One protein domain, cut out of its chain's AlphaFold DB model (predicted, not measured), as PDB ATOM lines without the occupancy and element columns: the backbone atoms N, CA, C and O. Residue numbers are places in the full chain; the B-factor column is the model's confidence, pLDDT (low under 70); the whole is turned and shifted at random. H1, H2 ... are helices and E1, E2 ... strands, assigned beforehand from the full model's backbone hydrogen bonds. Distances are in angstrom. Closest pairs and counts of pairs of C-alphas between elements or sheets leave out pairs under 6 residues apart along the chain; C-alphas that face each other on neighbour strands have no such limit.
ATOM      1  N   ARG A   2      37.482  15.690  20.752       53.75
ATOM      2  CA  ARG A   2      37.994  14.491  21.438       53.75
ATOM      3  C   ARG A   2      37.307  14.371  22.801       53.75
ATOM      4  O   ARG A   2      37.498  15.240  23.645       53.75
ATOM      5  N   LYS A   3      36.480  13.338  23.000       67.69
ATOM      6  CA  LYS A   3      35.836  13.082  24.298       67.69
ATOM      7  C   LYS A   3      36.938  12.771  25.317       67.69
ATOM      8  O   LYS A   3      37.762  11.888  25.075       67.69
ATOM      9  N   LYS A   4      37.008  13.546  26.400       78.81
ATOM     10  CA  LYS A   4      37.982  13.342  27.482       78.81
ATOM     11  C   LYS A   4      37.678  12.006  28.174       78.81
ATOM     12  O   LYS A   4      36.507  11.656  28.327       78.81
ATOM     13  N   ARG A   5      38.719  11.246  28.541       84.06
ATOM     14  CA  ARG A   5      38.577  10.028  29.359       84.06
ATOM     15  C   ARG A   5      37.928  10.415  30.691       84.06
ATOM     16  O   ARG A   5      38.312  11.440  31.253       84.06
ATOM     17  N   ARG A   6      36.986   9.598  31.170       90.69
ATOM     18  CA  ARG A   6      36.415   9.767  32.508       90.69
ATOM     19  C   ARG A   6      37.490   9.574  33.573       90.69
ATOM     20  O   ARG A   6      38.294   8.647  33.461       90.69
ATOM     21  N   MET A   7      37.516  10.450  34.568       92.56
ATOM     22  CA  MET A   7      38.386  10.301  35.736       92.56
ATOM     23  C   MET A   7      37.850   9.204  36.662       92.56
ATOM     24  O   MET A   7      36.686   8.820  36.562       92.56
ATOM     25  N   GLU A   8      38.683   8.711  37.579       92.12
ATOM     26  CA  GLU A   8      38.279   7.667  38.532       92.12
ATOM     27  C   GLU A   8      37.051   8.074  39.350       92.12
ATOM     28  O   GLU A   8      36.087   7.318  39.419       92.12
ATOM     29  N   GLN A   9      37.031   9.305  39.866       93.88
ATOM     30  CA  GLN A   9      35.878   9.821  40.604       93.88
ATOM     31  C   GLN A   9      34.603   9.827  39.749       93.88
ATOM     32  O   GLN A   9      33.565   9.365  40.200       93.88
ATOM     33  N   GLU A  10      34.686  10.259  38.485       95.12
ATOM     34  CA  GLU A  10      33.531  10.277  37.574       95.12
ATOM     35  C   GLU A  10      33.013   8.861  37.274       95.12
ATOM     36  O   GLU A  10      31.815   8.665  37.083       95.12
ATOM     37  N   MET A  11      33.906   7.866  37.219       94.56
ATOM     38  CA  MET A  11      33.520   6.460  37.089       94.56
ATOM     39  C   MET A  11      32.849   5.948  38.367       94.56
ATOM     40  O   MET A  11      31.792   5.329  38.279       94.56
ATOM     41  N   MET A  12      33.420   6.225  39.540       95.19
ATOM     42  CA  MET A  12      32.864   5.789  40.824       95.19
ATOM     43  C   MET A  12      31.505   6.427  41.114       95.19
ATOM     44  O   MET A  12      30.585   5.718  41.516       95.19
ATOM     45  N   ASP A  13      31.340   7.719  40.829       96.50
ATOM     46  CA  ASP A  13      30.064   8.428  40.970       96.50
ATOM     47  C   ASP A  13      28.979   7.815  40.075       96.50
ATOM     48  O   ASP A  13      27.813   7.738  40.462       96.50
ATOM     49  N   LEU A  14      29.353   7.344  38.882       96.31
ATOM     50  CA  LEU A  14      28.424   6.705  37.956       96.31
ATOM     51  C   LEU A  14      27.983   5.321  38.443       96.31
ATOM     52  O   LEU A  14      26.796   5.002  38.394       96.31
ATOM     53  N   LEU A  15      28.933   4.516  38.924       97.12
ATOM     54  CA  LEU A  15      28.673   3.172  39.442       97.12
ATOM     55  C   LEU A  15      27.831   3.221  40.728       97.12
ATOM     56  O   LEU A  15      26.776   2.594  40.810       97.12
ATOM     57  N   LEU A  16      28.243   4.045  41.695       97.25
ATOM     58  CA  LEU A  16      27.491   4.268  42.932       97.25
ATOM     59  C   LEU A  16      26.140   4.927  42.651       97.25
ATOM     60  O   LEU A  16      25.135   4.570  43.259       97.25
ATOM     61  N   GLY A  17      26.092   5.867  41.706       97.56
ATOM     62  CA  GLY A  17      24.867   6.550  41.316       97.56
ATOM     63  C   GLY A  17      23.807   5.599  40.768       97.56
ATOM     64  O   GLY A  17      22.631   5.789  41.066       97.56
ATOM     65  N   PHE A  18      24.199   4.574  40.008       97.50
ATOM     66  CA  PHE A  18      23.280   3.512  39.598       97.50
ATOM     67  C   PHE A  18      22.791   2.703  40.807       97.50
ATOM     68  O   PHE A  18      21.582   2.590  41.004       97.50
ATOM     69  N   ALA A  19      23.709   2.238  41.663       97.69
ATOM     70  CA  ALA A  19      23.371   1.442  42.846       97.69
ATOM     71  C   ALA A  19      22.406   2.149  43.812       97.69
ATOM     72  O   ALA A  19      21.551   1.510  44.408       97.69
ATOM     73  N   VAL A  20      22.553   3.466  43.984       97.75
ATOM     74  CA  VAL A  20      21.715   4.267  44.890       97.75
ATOM     75  C   VAL A  20      20.342   4.572  44.289       97.75
ATOM     76  O   VAL A  20      19.366   4.695  45.025       97.75
ATOM     77  N   LYS A  21      20.256   4.749  42.965       97.62
ATOM     78  CA  LYS A  21      19.010   5.141  42.289       97.62
ATOM     79  C   LYS A  21      18.070   3.969  42.039       97.62
ATOM     80  O   LYS A  21      16.863   4.184  41.981       97.62
ATOM     81  N   ASP A  22      18.611   2.775  41.836       97.31
ATOM     82  CA  ASP A  22      17.815   1.592  41.539       97.31
ATOM     83  C   ASP A  22      17.480   0.833  42.827       97.31
ATOM     84  O   ASP A  22      18.336   0.191  43.433       97.31
ATOM     85  N   GLU A  23      16.216   0.888  43.248       97.44
ATOM     86  CA  GLU A  23      15.740   0.267  44.493       97.44
ATOM     87  C   GLU A  23      15.917  -1.259  44.547       97.44
ATOM     88  O   GLU A  23      15.847  -1.862  45.627       97.44
ATOM     89  N   ARG A  24      16.146  -1.896  43.390       97.88
ATOM     90  CA  ARG A  24      16.386  -3.335  43.295       97.88
ATOM     91  C   ARG A  24      17.800  -3.703  43.733       97.88
ATOM     92  O   ARG A  24      18.010  -4.852  44.122       97.88
ATOM     93  N   VAL A  25      18.749  -2.765  43.692       98.12
ATOM     94  CA  VAL A  25      20.135  -2.966  44.132       98.12
ATOM     95  C   VAL A  25      20.212  -2.865  45.657       98.12
ATOM     96  O   VAL A  25      19.747  -1.904  46.266       98.12
ATOM     97  N   ARG A  26      20.794  -3.877  46.307       98.06
ATOM     98  CA  ARG A  26      20.974  -3.931  47.772       98.06
ATOM     99  C   ARG A  26      22.404  -3.690  48.202       98.06
ATOM    100  O   ARG A  26      22.634  -3.145  49.279       98.06
ATOM    101  N   LEU A  27      23.351  -4.107  47.373       97.12
ATOM    102  CA  LEU A  27      24.768  -3.935  47.630       97.12
ATOM    103  C   LEU A  27      25.515  -3.821  46.305       97.12
ATOM    104  O   LEU A  27      25.221  -4.528  45.346       97.12
ATOM    105  N   MET A  28      26.500  -2.930  46.278       97.38
ATOM    106  CA  MET A  28      27.506  -2.864  45.230       97.38
ATOM    107  C   MET A  28      28.850  -3.262  45.842       97.38
ATOM    108  O   MET A  28      29.313  -2.636  46.795       97.38
ATOM    109  N   GLY A  29      29.469  -4.299  45.292       96.69
ATOM    110  CA  GLY A  29      30.828  -4.718  45.606       96.69
ATOM    111  C   GLY A  29      31.797  -4.316  44.498       96.69
ATOM    112  O   GLY A  29      31.442  -4.307  43.319       96.69
ATOM    113  N   ILE A  30      33.038  -4.016  44.877       95.75
ATOM    114  CA  ILE A  30      34.154  -3.834  43.948       95.75
ATOM    115  C   ILE A  30      35.245  -4.856  44.268       95.75
ATOM    116  O   ILE A  30      35.615  -5.049  45.423       95.75
ATOM    117  N   ASN A  31      35.738  -5.519  43.228       94.25
ATOM    118  CA  ASN A  31      36.741  -6.574  43.302       94.25
ATOM    119  C   ASN A  31      37.946  -6.245  42.403       94.25
ATOM    120  O   ASN A  31      38.018  -5.192  41.766       94.25
ATOM    121  N   GLY A  32      38.894  -7.178  42.317       94.06
ATOM    122  CA  GLY A  32      40.003  -7.113  41.365       94.06
ATOM    123  C   GLY A  32      41.165  -6.225  41.811       94.06
ATOM    124  O   GLY A  32      41.326  -5.909  42.990       94.06
ATOM    125  N   SER A  33      42.023  -5.856  40.856       95.25
ATOM    126  CA  SER A  33      43.294  -5.169  41.124       95.25
ATOM    127  C   SER A  33      43.127  -3.794  41.772       95.25
ATOM    128  O   SER A  33      43.952  -3.422  42.598       95.25
ATOM    129  N   ARG A  34      42.038  -3.075  41.475       93.56
ATOM    130  CA  ARG A  34      41.786  -1.720  41.993       93.56
ATOM    131  C   ARG A  34      41.618  -1.658  43.517       93.56
ATOM    132  O   ARG A  34      41.882  -0.623  44.113       93.56
ATOM    133  N   VAL A  35      41.220  -2.762  44.153       94.50
ATOM    134  CA  VAL A  35      41.116  -2.878  45.623       94.50
ATOM    135  C   VAL A  35      42.220  -3.739  46.238       94.50
ATOM    136  O   VAL A  35      42.218  -3.984  47.442       94.50
ATOM    137  N   ASN A  36      43.176  -4.205  45.430       96.19
ATOM    138  CA  ASN A  36      44.309  -4.981  45.909       96.19
ATOM    139  C   ASN A  36      45.497  -4.045  46.200       96.19
ATOM    140  O   ASN A  36      46.100  -3.541  45.253       96.19
ATOM    141  N   PRO A  37      45.911  -3.869  47.470       94.88
ATOM    142  CA  PRO A  37      47.025  -2.984  47.817       94.88
ATOM    143  C   PRO A  37      48.376  -3.443  47.245       94.88
ATOM    144  O   PRO A  37      49.323  -2.665  47.221       94.88
ATOM    145  N   ASN A  38      48.475  -4.695  46.783       96.69
ATOM    146  CA  ASN A  38      49.689  -5.257  46.191       96.69
ATOM    147  C   ASN A  38      49.723  -5.158  44.656       96.69
ATOM    148  O   ASN A  38      50.711  -5.567  44.046       96.69
ATOM    149  N   ALA A  39      48.652  -4.686  44.011       95.50
ATOM    150  CA  ALA A  39      48.620  -4.512  42.562       95.50
ATOM    151  C   ALA A  39      49.166  -3.126  42.158       95.50
ATOM    152  O   ALA A  39      48.979  -2.161  42.900       95.50
ATOM    153  N   PRO A  40      49.799  -2.987  40.975       94.62
ATOM    154  CA  PRO A  40      50.159  -1.678  40.437       94.62
ATOM    155  C   PRO A  40      48.924  -0.787  40.297       94.62
ATOM    156  O   PRO A  40      47.915  -1.224  39.743       94.62
ATOM    157  N   ASN A  41      49.006   0.447  40.796       91.56
ATOM    158  CA  ASN A  41      47.970   1.458  40.611       91.56
ATOM    159  C   ASN A  41      48.253   2.232  39.315       91.56
ATOM    160  O   ASN A  41      49.105   3.122  39.296       91.56
ATOM    161  N   ASP A  42      47.584   1.845  38.229       90.88
ATOM    162  CA  ASP A  42      47.785   2.407  36.896       90.88
ATOM    163  C   ASP A  42      46.471   2.590  36.111       90.88
ATOM    164  O   ASP A  42      45.374   2.224  36.543       90.88
ATOM    165  N   GLU A  43      46.585   3.193  34.927       88.56
ATOM    166  CA  GLU A  43      45.445   3.510  34.065       88.56
ATOM    167  C   GLU A  43      44.838   2.306  33.321       88.56
ATOM    168  O   GLU A  43      43.838   2.484  32.615       88.56
ATOM    169  N   PHE A  44      45.434   1.117  33.453       90.88
ATOM    170  CA  PHE A  44      44.997  -0.128  32.816       90.88
ATOM    171  C   PHE A  44      44.157  -1.005  33.749       90.88
ATOM    172  O   PHE A  44      43.591  -2.001  33.304       90.88
ATOM    173  N   GLN A  45      44.022  -0.640  35.026       92.69
ATOM    174  CA  GLN A  45      43.151  -1.349  35.958       92.69
ATOM    175  C   GLN A  45      41.669  -1.274  35.545       92.69
ATOM    176  O   GLN A  45      41.090  -0.193  35.389       92.69
ATOM    177  N   GLU A  46      41.015  -2.428  35.459       93.00
ATOM    178  CA  GLU A  46      39.590  -2.541  35.141       93.00
ATOM    179  C   GLU A  46      38.692  -2.309  36.369       93.00
ATOM    180  O   GLU A  46      39.100  -2.502  37.518       93.00
ATOM    181  N   TYR A  47      37.438  -1.918  36.129       94.50
ATOM    182  CA  TYR A  47      36.405  -1.859  37.165       94.50
ATOM    183  C   TYR A  47      35.669  -3.198  37.214       94.50
ATOM    184  O   TYR A  47      34.879  -3.502  36.326       94.50
ATOM    185  N   ASN A  48      35.926  -3.988  38.258       95.06
ATOM    186  CA  ASN A  48      35.248  -5.261  38.498       95.06
ATOM    187  C   ASN A  48      34.144  -5.047  39.533       95.06
ATOM    188  O   ASN A  48      34.426  -4.988  40.730       95.06
ATOM    189  N   ILE A  49      32.908  -4.885  39.066       96.06
ATOM    190  CA  ILE A  49      31.759  -4.502  39.892       96.06
ATOM    191  C   ILE A  49      30.774  -5.661  39.992       96.06
ATOM    192  O   ILE A  49      30.508  -6.332  39.000       96.06
ATOM    193  N   VAL A  50      30.221  -5.867  41.185       96.00
ATOM    194  CA  VAL A  50      29.140  -6.823  41.446       96.00
ATOM    195  C   VAL A  50      27.972  -6.065  42.060       96.00
ATOM    196  O   VAL A  50      28.155  -5.368  43.056       96.00
ATOM    197  N   TYR A  51      26.780  -6.207  41.483       97.12
ATOM    198  CA  TYR A  51      25.539  -5.723  42.084       97.12
ATOM    199  C   TYR A  51      24.751  -6.909  42.633       97.12
ATOM    200  O   TYR A  51      24.368  -7.802  41.884       97.12
ATOM    201  N   GLU A  52      24.485  -6.893  43.934       97.00
ATOM    202  CA  GLU A  52      23.526  -7.797  44.562       97.00
ATOM    203  C   GLU A  52      22.137  -7.173  44.453       97.00
ATOM    204  O   GLU A  52      21.912  -6.048  44.917       97.00
ATOM    205  N   VAL A  53      21.208  -7.894  43.829       97.25
ATOM    206  CA  VAL A  53      19.874  -7.391  43.487       97.25
ATOM    207  C   VAL A  53      18.778  -8.318  43.999       97.25
ATOM    208  O   VAL A  53      18.972  -9.526  44.102       97.25
ATOM    209  N   ILE A  54      17.604  -7.762  44.303       97.88
ATOM    210  CA  ILE A  54      16.439  -8.556  44.744       97.88
ATOM    211  C   ILE A  54      15.654  -9.198  43.597       97.88
ATOM    212  O   ILE A  54      14.874 -10.112  43.840       97.88
ATOM    213  N   ASP A  55      15.831  -8.707  42.370       96.44
ATOM    214  CA  ASP A  55      15.091  -9.152  41.188       96.44
ATOM    215  C   ASP A  55      16.044  -9.270  39.996       96.44
ATOM    216  O   ASP A  55      16.201  -8.340  39.203       96.44
ATOM    217  N   MET A  56      16.713 -10.419  39.900       93.81
ATOM    218  CA  MET A  56      17.695 -10.692  38.848       93.81
ATOM    219  C   MET A  56      17.043 -10.778  37.458       93.81
ATOM    220  O   MET A  56      17.603 -10.283  36.481       93.81
ATOM    221  N   GLU A  57      15.840 -11.354  37.375       94.88
ATOM    222  CA  GLU A  57      15.112 -11.562  36.118       94.88
ATOM    223  C   GLU A  57      14.788 -10.242  35.418       94.88
ATOM    224  O   GLU A  57      14.862 -10.162  34.191       94.88
ATOM    225  N   SER A  58      14.487  -9.183  36.174       95.00
ATOM    226  CA  SER A  58      14.224  -7.863  35.593       95.00
ATOM    227  C   SER A  58      15.421  -7.273  34.831       95.00
ATOM    228  O   SER A  58      15.224  -6.607  33.814       95.00
ATOM    229  N   PHE A  59      16.655  -7.539  35.275       94.56
ATOM    230  CA  PHE A  59      17.880  -7.085  34.602       94.56
ATOM    231  C   PHE A  59      18.258  -7.969  33.409       94.56
ATOM    232  O   PHE A  59      18.864  -7.480  32.456       94.56
ATOM    233  N   LEU A  60      17.906  -9.258  33.450       91.56
ATOM    234  CA  LEU A  60      18.159 -10.202  32.358       91.56
ATOM    235  C   LEU A  60      17.190  -9.999  31.186       91.56
ATOM    236  O   LEU A  60      17.612 -10.046  30.032       91.56
ATOM    237  N   HIS A  61      15.910  -9.745  31.470       93.38
ATOM    238  CA  HIS A  61      14.901  -9.500  30.436       93.38
ATOM    239  C   HIS A  61      15.049  -8.136  29.761       93.38
ATOM    240  O   HIS A  61      14.721  -8.005  28.583       93.38
ATOM    241  N   ASN A  62      15.521  -7.125  30.494       91.94
ATOM    242  CA  ASN A  62      15.730  -5.783  29.968       91.94
ATOM    243  C   ASN A  62      17.177  -5.318  30.224       91.94
ATOM    244  O   ASN A  62      17.430  -4.684  31.251       91.94
ATOM    245  N   PRO A  63      18.124  -5.616  29.313       88.75
ATOM    246  CA  PRO A  63      19.540  -5.292  29.489       88.75
ATOM    247  C   PRO A  63      19.868  -3.800  29.304       88.75
ATOM    248  O   PRO A  63      21.003  -3.402  29.563       88.75
ATOM    249  N   ASP A  64      18.898  -2.963  28.917       92.94
ATOM    250  CA  ASP A  64      19.097  -1.529  28.641       92.94
ATOM    251  C   ASP A  64      19.535  -0.735  29.887       92.94
ATOM    252  O   ASP A  64      20.044   0.381  29.781       92.94
ATOM    253  N   TRP A  65      19.410  -1.310  31.090       93.81
ATOM    254  CA  TRP A  65      19.934  -0.710  32.323       93.81
ATOM    255  C   TRP A  65      21.433  -0.384  32.233       93.81
ATOM    256  O   TRP A  65      21.897   0.537  32.901       93.81
ATOM    257  N   ILE A  66      22.192  -1.098  31.391       94.38
ATOM    258  CA  ILE A  66      23.630  -0.884  31.204       94.38
ATOM    259  C   ILE A  66      23.953   0.421  30.453       94.38
ATOM    260  O   ILE A  66      25.086   0.911  30.501       94.38
ATOM    261  N   ASP A  67      22.969   1.034  29.792       93.81
ATOM    262  CA  ASP A  67      23.160   2.259  29.011       93.81
ATOM    263  C   ASP A  67      23.450   3.485  29.871       93.81
ATOM    264  O   ASP A  67      24.047   4.458  29.394       93.81
ATOM    265  N   VAL A  68      23.146   3.417  31.171       92.56
ATOM    266  CA  VAL A  68      23.537   4.447  32.143       92.56
ATOM    267  C   VAL A  68      25.054   4.661  32.165       92.56
ATOM    268  O   VAL A  68      25.514   5.767  32.448       92.56
ATOM    269  N   PHE A  69      25.850   3.647  31.796       93.19
ATOM    270  CA  PHE A  69      27.313   3.735  31.755       93.19
ATOM    271  C   PHE A  69      27.861   4.396  30.482       93.19
ATOM    272  O   PHE A  69      29.073   4.635  30.375       93.19
ATOM    273  N   GLY A  70      26.981   4.769  29.553       92.50
ATOM    274  CA  GLY A  70      27.294   5.433  28.296       92.50
ATOM    275  C   GLY A  70      27.608   4.465  27.155       92.50
ATOM    276  O   GLY A  70      27.710   3.260  27.337       92.50
ATOM    277  N   LYS A  71      27.795   5.031  25.955       92.44
ATOM    278  CA  LYS A  71      27.973   4.275  24.706       92.44
ATOM    279  C   LYS A  71      29.068   3.208  24.811       92.44
ATOM    280  O   LYS A  71      30.243   3.549  24.968       92.44
ATOM    281  N   GLN A  72      28.681   1.950  24.633       90.81
ATOM    282  CA  GLN A  72      29.583   0.808  24.606       90.81
ATOM    283  C   GLN A  72      30.153   0.631  23.188       90.81
ATOM    284  O   GLN A  72      29.473   0.868  22.189       90.81
ATOM    285  N   LEU A  73      31.431   0.254  23.091       94.38
ATOM    286  CA  LEU A  73      32.045  -0.125  21.811       94.38
ATOM    287  C   LEU A  73      31.772  -1.601  21.488       94.38
ATOM    288  O   LEU A  73      31.545  -1.954  20.337       94.38
ATOM    289  N   MET A  74      31.805  -2.442  22.519       93.69
ATOM    290  CA  MET A  74      31.565  -3.877  22.474       93.69
ATOM    291  C   MET A  74      30.991  -4.308  23.827       93.69
ATOM    292  O   MET A  74      31.335  -3.722  24.854       93.69
ATOM    293  N   MET A  75      30.129  -5.322  23.820       91.94
ATOM    294  CA  MET A  75      29.537  -5.922  25.013       91.94
ATOM    295  C   MET A  75      29.471  -7.439  24.832       91.94
ATOM    296  O   MET A  75      29.200  -7.925  23.734       91.94
ATOM    297  N   GLN A  76      29.731  -8.177  25.909       90.50
ATOM    298  CA  GLN A  76      29.588  -9.627  25.958       90.50
ATOM    299  C   GLN A  76      28.795 -10.012  27.201       90.50
ATOM    300  O   GLN A  76      29.026  -9.468  28.276       90.50
ATOM    301  N   THR A  77      27.905 -10.989  27.049       90.19
ATOM    302  CA  THR A  77      27.109 -11.549  28.146       90.19
ATOM    303  C   THR A  77      27.390 -13.048  28.194       90.19
ATOM    304  O   THR A  77      26.753 -13.799  27.454       90.19
ATOM    305  N   PRO A  78      28.363 -13.513  29.001       86.44
ATOM    306  CA  PRO A  78      28.839 -14.897  28.972       86.44
ATOM    307  C   PRO A  78      27.750 -15.953  29.111       86.44
ATOM    308  O   PRO A  78      27.805 -16.985  28.445       86.44
ATOM    309  N   LYS A  79      26.719 -15.668  29.912       83.00
ATOM    310  CA  LYS A  79      25.593 -16.586  30.105       83.00
ATOM    311  C   LYS A  79      24.547 -16.572  28.990       83.00
ATOM    312  O   LYS A  79      23.679 -17.434  28.985       83.00
ATOM    313  N   ASN A  80      24.658 -15.649  28.037       86.06
ATOM    314  CA  ASN A  80      23.769 -15.515  26.883       86.06
ATOM    315  C   ASN A  80      24.515 -15.749  25.550       86.06
ATOM    316  O   ASN A  80      24.175 -15.170  24.521       86.06
ATOM    317  N   MET A  81      25.584 -16.557  25.559       84.19
ATOM    318  CA  MET A  81      26.342 -16.912  24.354       84.19
ATOM    319  C   MET A  81      26.006 -18.324  23.857       84.19
ATOM    320  O   MET A  81      26.002 -19.280  24.625       84.19
ATOM    321  N   THR A  82      25.822 -18.471  22.540       85.50
ATOM    322  CA  THR A  82      25.603 -19.781  21.892       85.50
ATOM    323  C   THR A  82      26.903 -20.564  21.697       85.50
ATOM    324  O   THR A  82      26.923 -21.779  21.860       85.50
ATOM    325  N   LEU A  83      27.999 -19.878  21.344       86.31
ATOM    326  CA  LEU A  83      29.289 -20.519  21.037       86.31
ATOM    327  C   LEU A  83      29.957 -21.138  22.271       86.31
ATOM    328  O   LEU A  83      30.663 -22.136  22.153       86.31
ATOM    329  N   PHE A  84      29.723 -20.556  23.448       82.38
ATOM    330  CA  PHE A  84      30.243 -21.046  24.718       82.38
ATOM    331  C   PHE A  84      29.090 -21.141  25.724       82.38
ATOM    332  O   PHE A  84      28.768 -20.136  26.356       82.38
ATOM    333  N   PRO A  85      28.454 -22.316  25.877       78.19
ATOM    334  CA  PRO A  85      27.287 -22.448  26.739       78.19
ATOM    335  C   PRO A  85      27.649 -22.173  28.210       78.19
ATOM    336  O   PRO A  85      28.751 -22.540  28.639       78.19
ATOM    337  N   PRO A  86      26.742 -21.564  28.998       78.19
ATOM    338  CA  PRO A  86      26.981 -21.284  30.408       78.19
ATOM    339  C   PRO A  86      27.208 -22.573  31.201       78.19
ATOM    340  O   PRO A  86      26.446 -23.530  31.092       78.19
ATOM    341  N   GLN A  87      28.254 -22.589  32.026       72.94
ATOM    342  CA  GLN A  87      28.613 -23.724  32.880       72.94
ATOM    343  C   GLN A  87      28.862 -23.214  34.299       72.94
ATOM    344  O   GLN A  87      29.696 -22.328  34.501       72.94
ATOM    345  N   LEU A  88      28.158 -23.772  35.286       65.25
ATOM    346  CA  LEU A  88      28.418 -23.508  36.705       65.25
ATOM    347  C   LEU A  88      29.861 -23.915  37.048       65.25
ATOM    348  O   LEU A  88      30.267 -25.042  36.784       65.25
ATOM    349  N   GLY A  89      30.644 -22.981  37.597       63.12
ATOM    350  CA  GLY A  89      32.058 -23.200  37.939       63.12
ATOM    351  C   GLY A  89      33.043 -23.133  36.761       63.12
ATOM    352  O   GLY A  89      34.244 -23.303  36.966       63.12
ATOM    353  N   GLY A  90      32.573 -22.872  35.537       60.62
ATOM    354  CA  GLY A  90      33.430 -22.630  34.373       60.62
ATOM    355  C   GLY A  90      33.923 -21.181  34.288       60.62
ATOM    356  O   GLY A  90      33.393 -20.285  34.942       60.62
ATOM    357  N   ARG A  91      34.897 -20.908  33.407       56.03
ATOM    358  CA  ARG A  91      35.412 -19.540  33.153       56.03
ATOM    359  C   ARG A  91      34.331 -18.541  32.702       56.03
ATOM    360  O   ARG A  91      34.532 -17.342  32.823       56.03
ATOM    361  N   ASN A  92      33.185 -19.038  32.239       54.69
ATOM    362  CA  ASN A  92      32.053 -18.252  31.740       54.69
ATOM    363  C   ASN A  92      30.904 -18.147  32.768       54.69
ATOM    364  O   ASN A  92      29.770 -17.855  32.398       54.69
ATOM    365  N   ALA A  93      31.165 -18.447  34.048       55.53
ATOM    366  CA  ALA A  93      30.145 -18.497  35.100       55.53
ATOM    367  C   ALA A  93      29.766 -17.127  35.695       55.53
ATOM    368  O   ALA A  93      28.857 -17.064  36.527       55.53
ATOM    369  N   VAL A  94      30.437 -16.050  35.285       55.50
ATOM    370  CA  VAL A  94      30.194 -14.695  35.798       55.50
ATOM    371  C   VAL A  94      29.010 -14.077  35.044       55.50
ATOM    372  O   VAL A  94      28.970 -14.139  33.812       55.50
ATOM    373  N   CYS A  95      28.018 -13.583  35.794       50.03
ATOM    374  CA  CYS A  95      26.948 -12.722  35.277       50.03
ATOM    375  C   CYS A  95      27.471 -11.295  35.144       50.03
ATOM    376  O   CYS A  95      28.145 -10.856  36.101       50.03
TER     377      CYS A  95
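What this domain is: This is residues 2 to 95 of the 95 residues of an uncharacterized protein of Domibacillus iocasae (UniProt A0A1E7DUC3). A two-stranded antiparallel hairpin, E1 and E2, has the end of the long helix H1 beside it, through residues 15 to 20; the short helices H2 and H3 make an L after E2, with H3 folding back to H1. A long loop, residues 32 to 47, joins the strands, and residues 70 to 95 form a long tail with no named element. The 94 printed residues hold H1, E1, E2, H2 and H3 in that order, a mixed class of helices and strands, with under half of the residues, 40, in named elements. The whole is only just loose, close to compact, with a radius of gyration of the C-alphas of 15.0 A and spans of 34 by 30 by 30 A.

Where its parts are: Find C-alpha 25 at (20.135, -2.966, 44.132); from there E1 runs through residues 25 to 31, 17.0 A. E2 is residues 48 to 53, 16.3 A. H1, residues 8 to 21, begins at C-alpha 8, (38.279, 7.667, 38.532), and runs 19.8 A. H2 is residues 56 to 61, 8.9 A. H3, residues 63 to 69, 12.1 A, ends at C-alpha 69, (27.313, 3.735, 31.755).

How they stand to each other: Look across the hairpin E1 and E2: N 29 and O 50 are 2.8 A apart, and N 52 and O 27 are 2.9 A apart, within hydrogen-bond range. The closest C-alphas of H1 and E1, Ala 19 and Val 25, are 5.6 A apart. H1 touches H3 with residues 14 to 18 alone, closest at the C-alphas of Leu 14 and Phe 69, 7.0 A, opposite ways at a steep tilt of 41 degrees. H2 and H3 are close but not clearly touching, about perpendicular at 82 degrees; their closest C-alphas, Phe 59 and Trp 65, are 7.1 A apart. H1 and H2 are apart. Every O i to N i+4 pair is within hydrogen-bond range in H1 and H2; in H3 it is 0 of 3, with 3 of 4 O i to N i+3 pairs within range.

The domain as a whole: The two C-alphas farthest apart, Arg 2 and Leu 88, are 42.1 A from each other. The printed part has no cut, and the link from E1 to E2 is long. Look for pLDDT under 70 at residues 2 to 3 and 88 to 95.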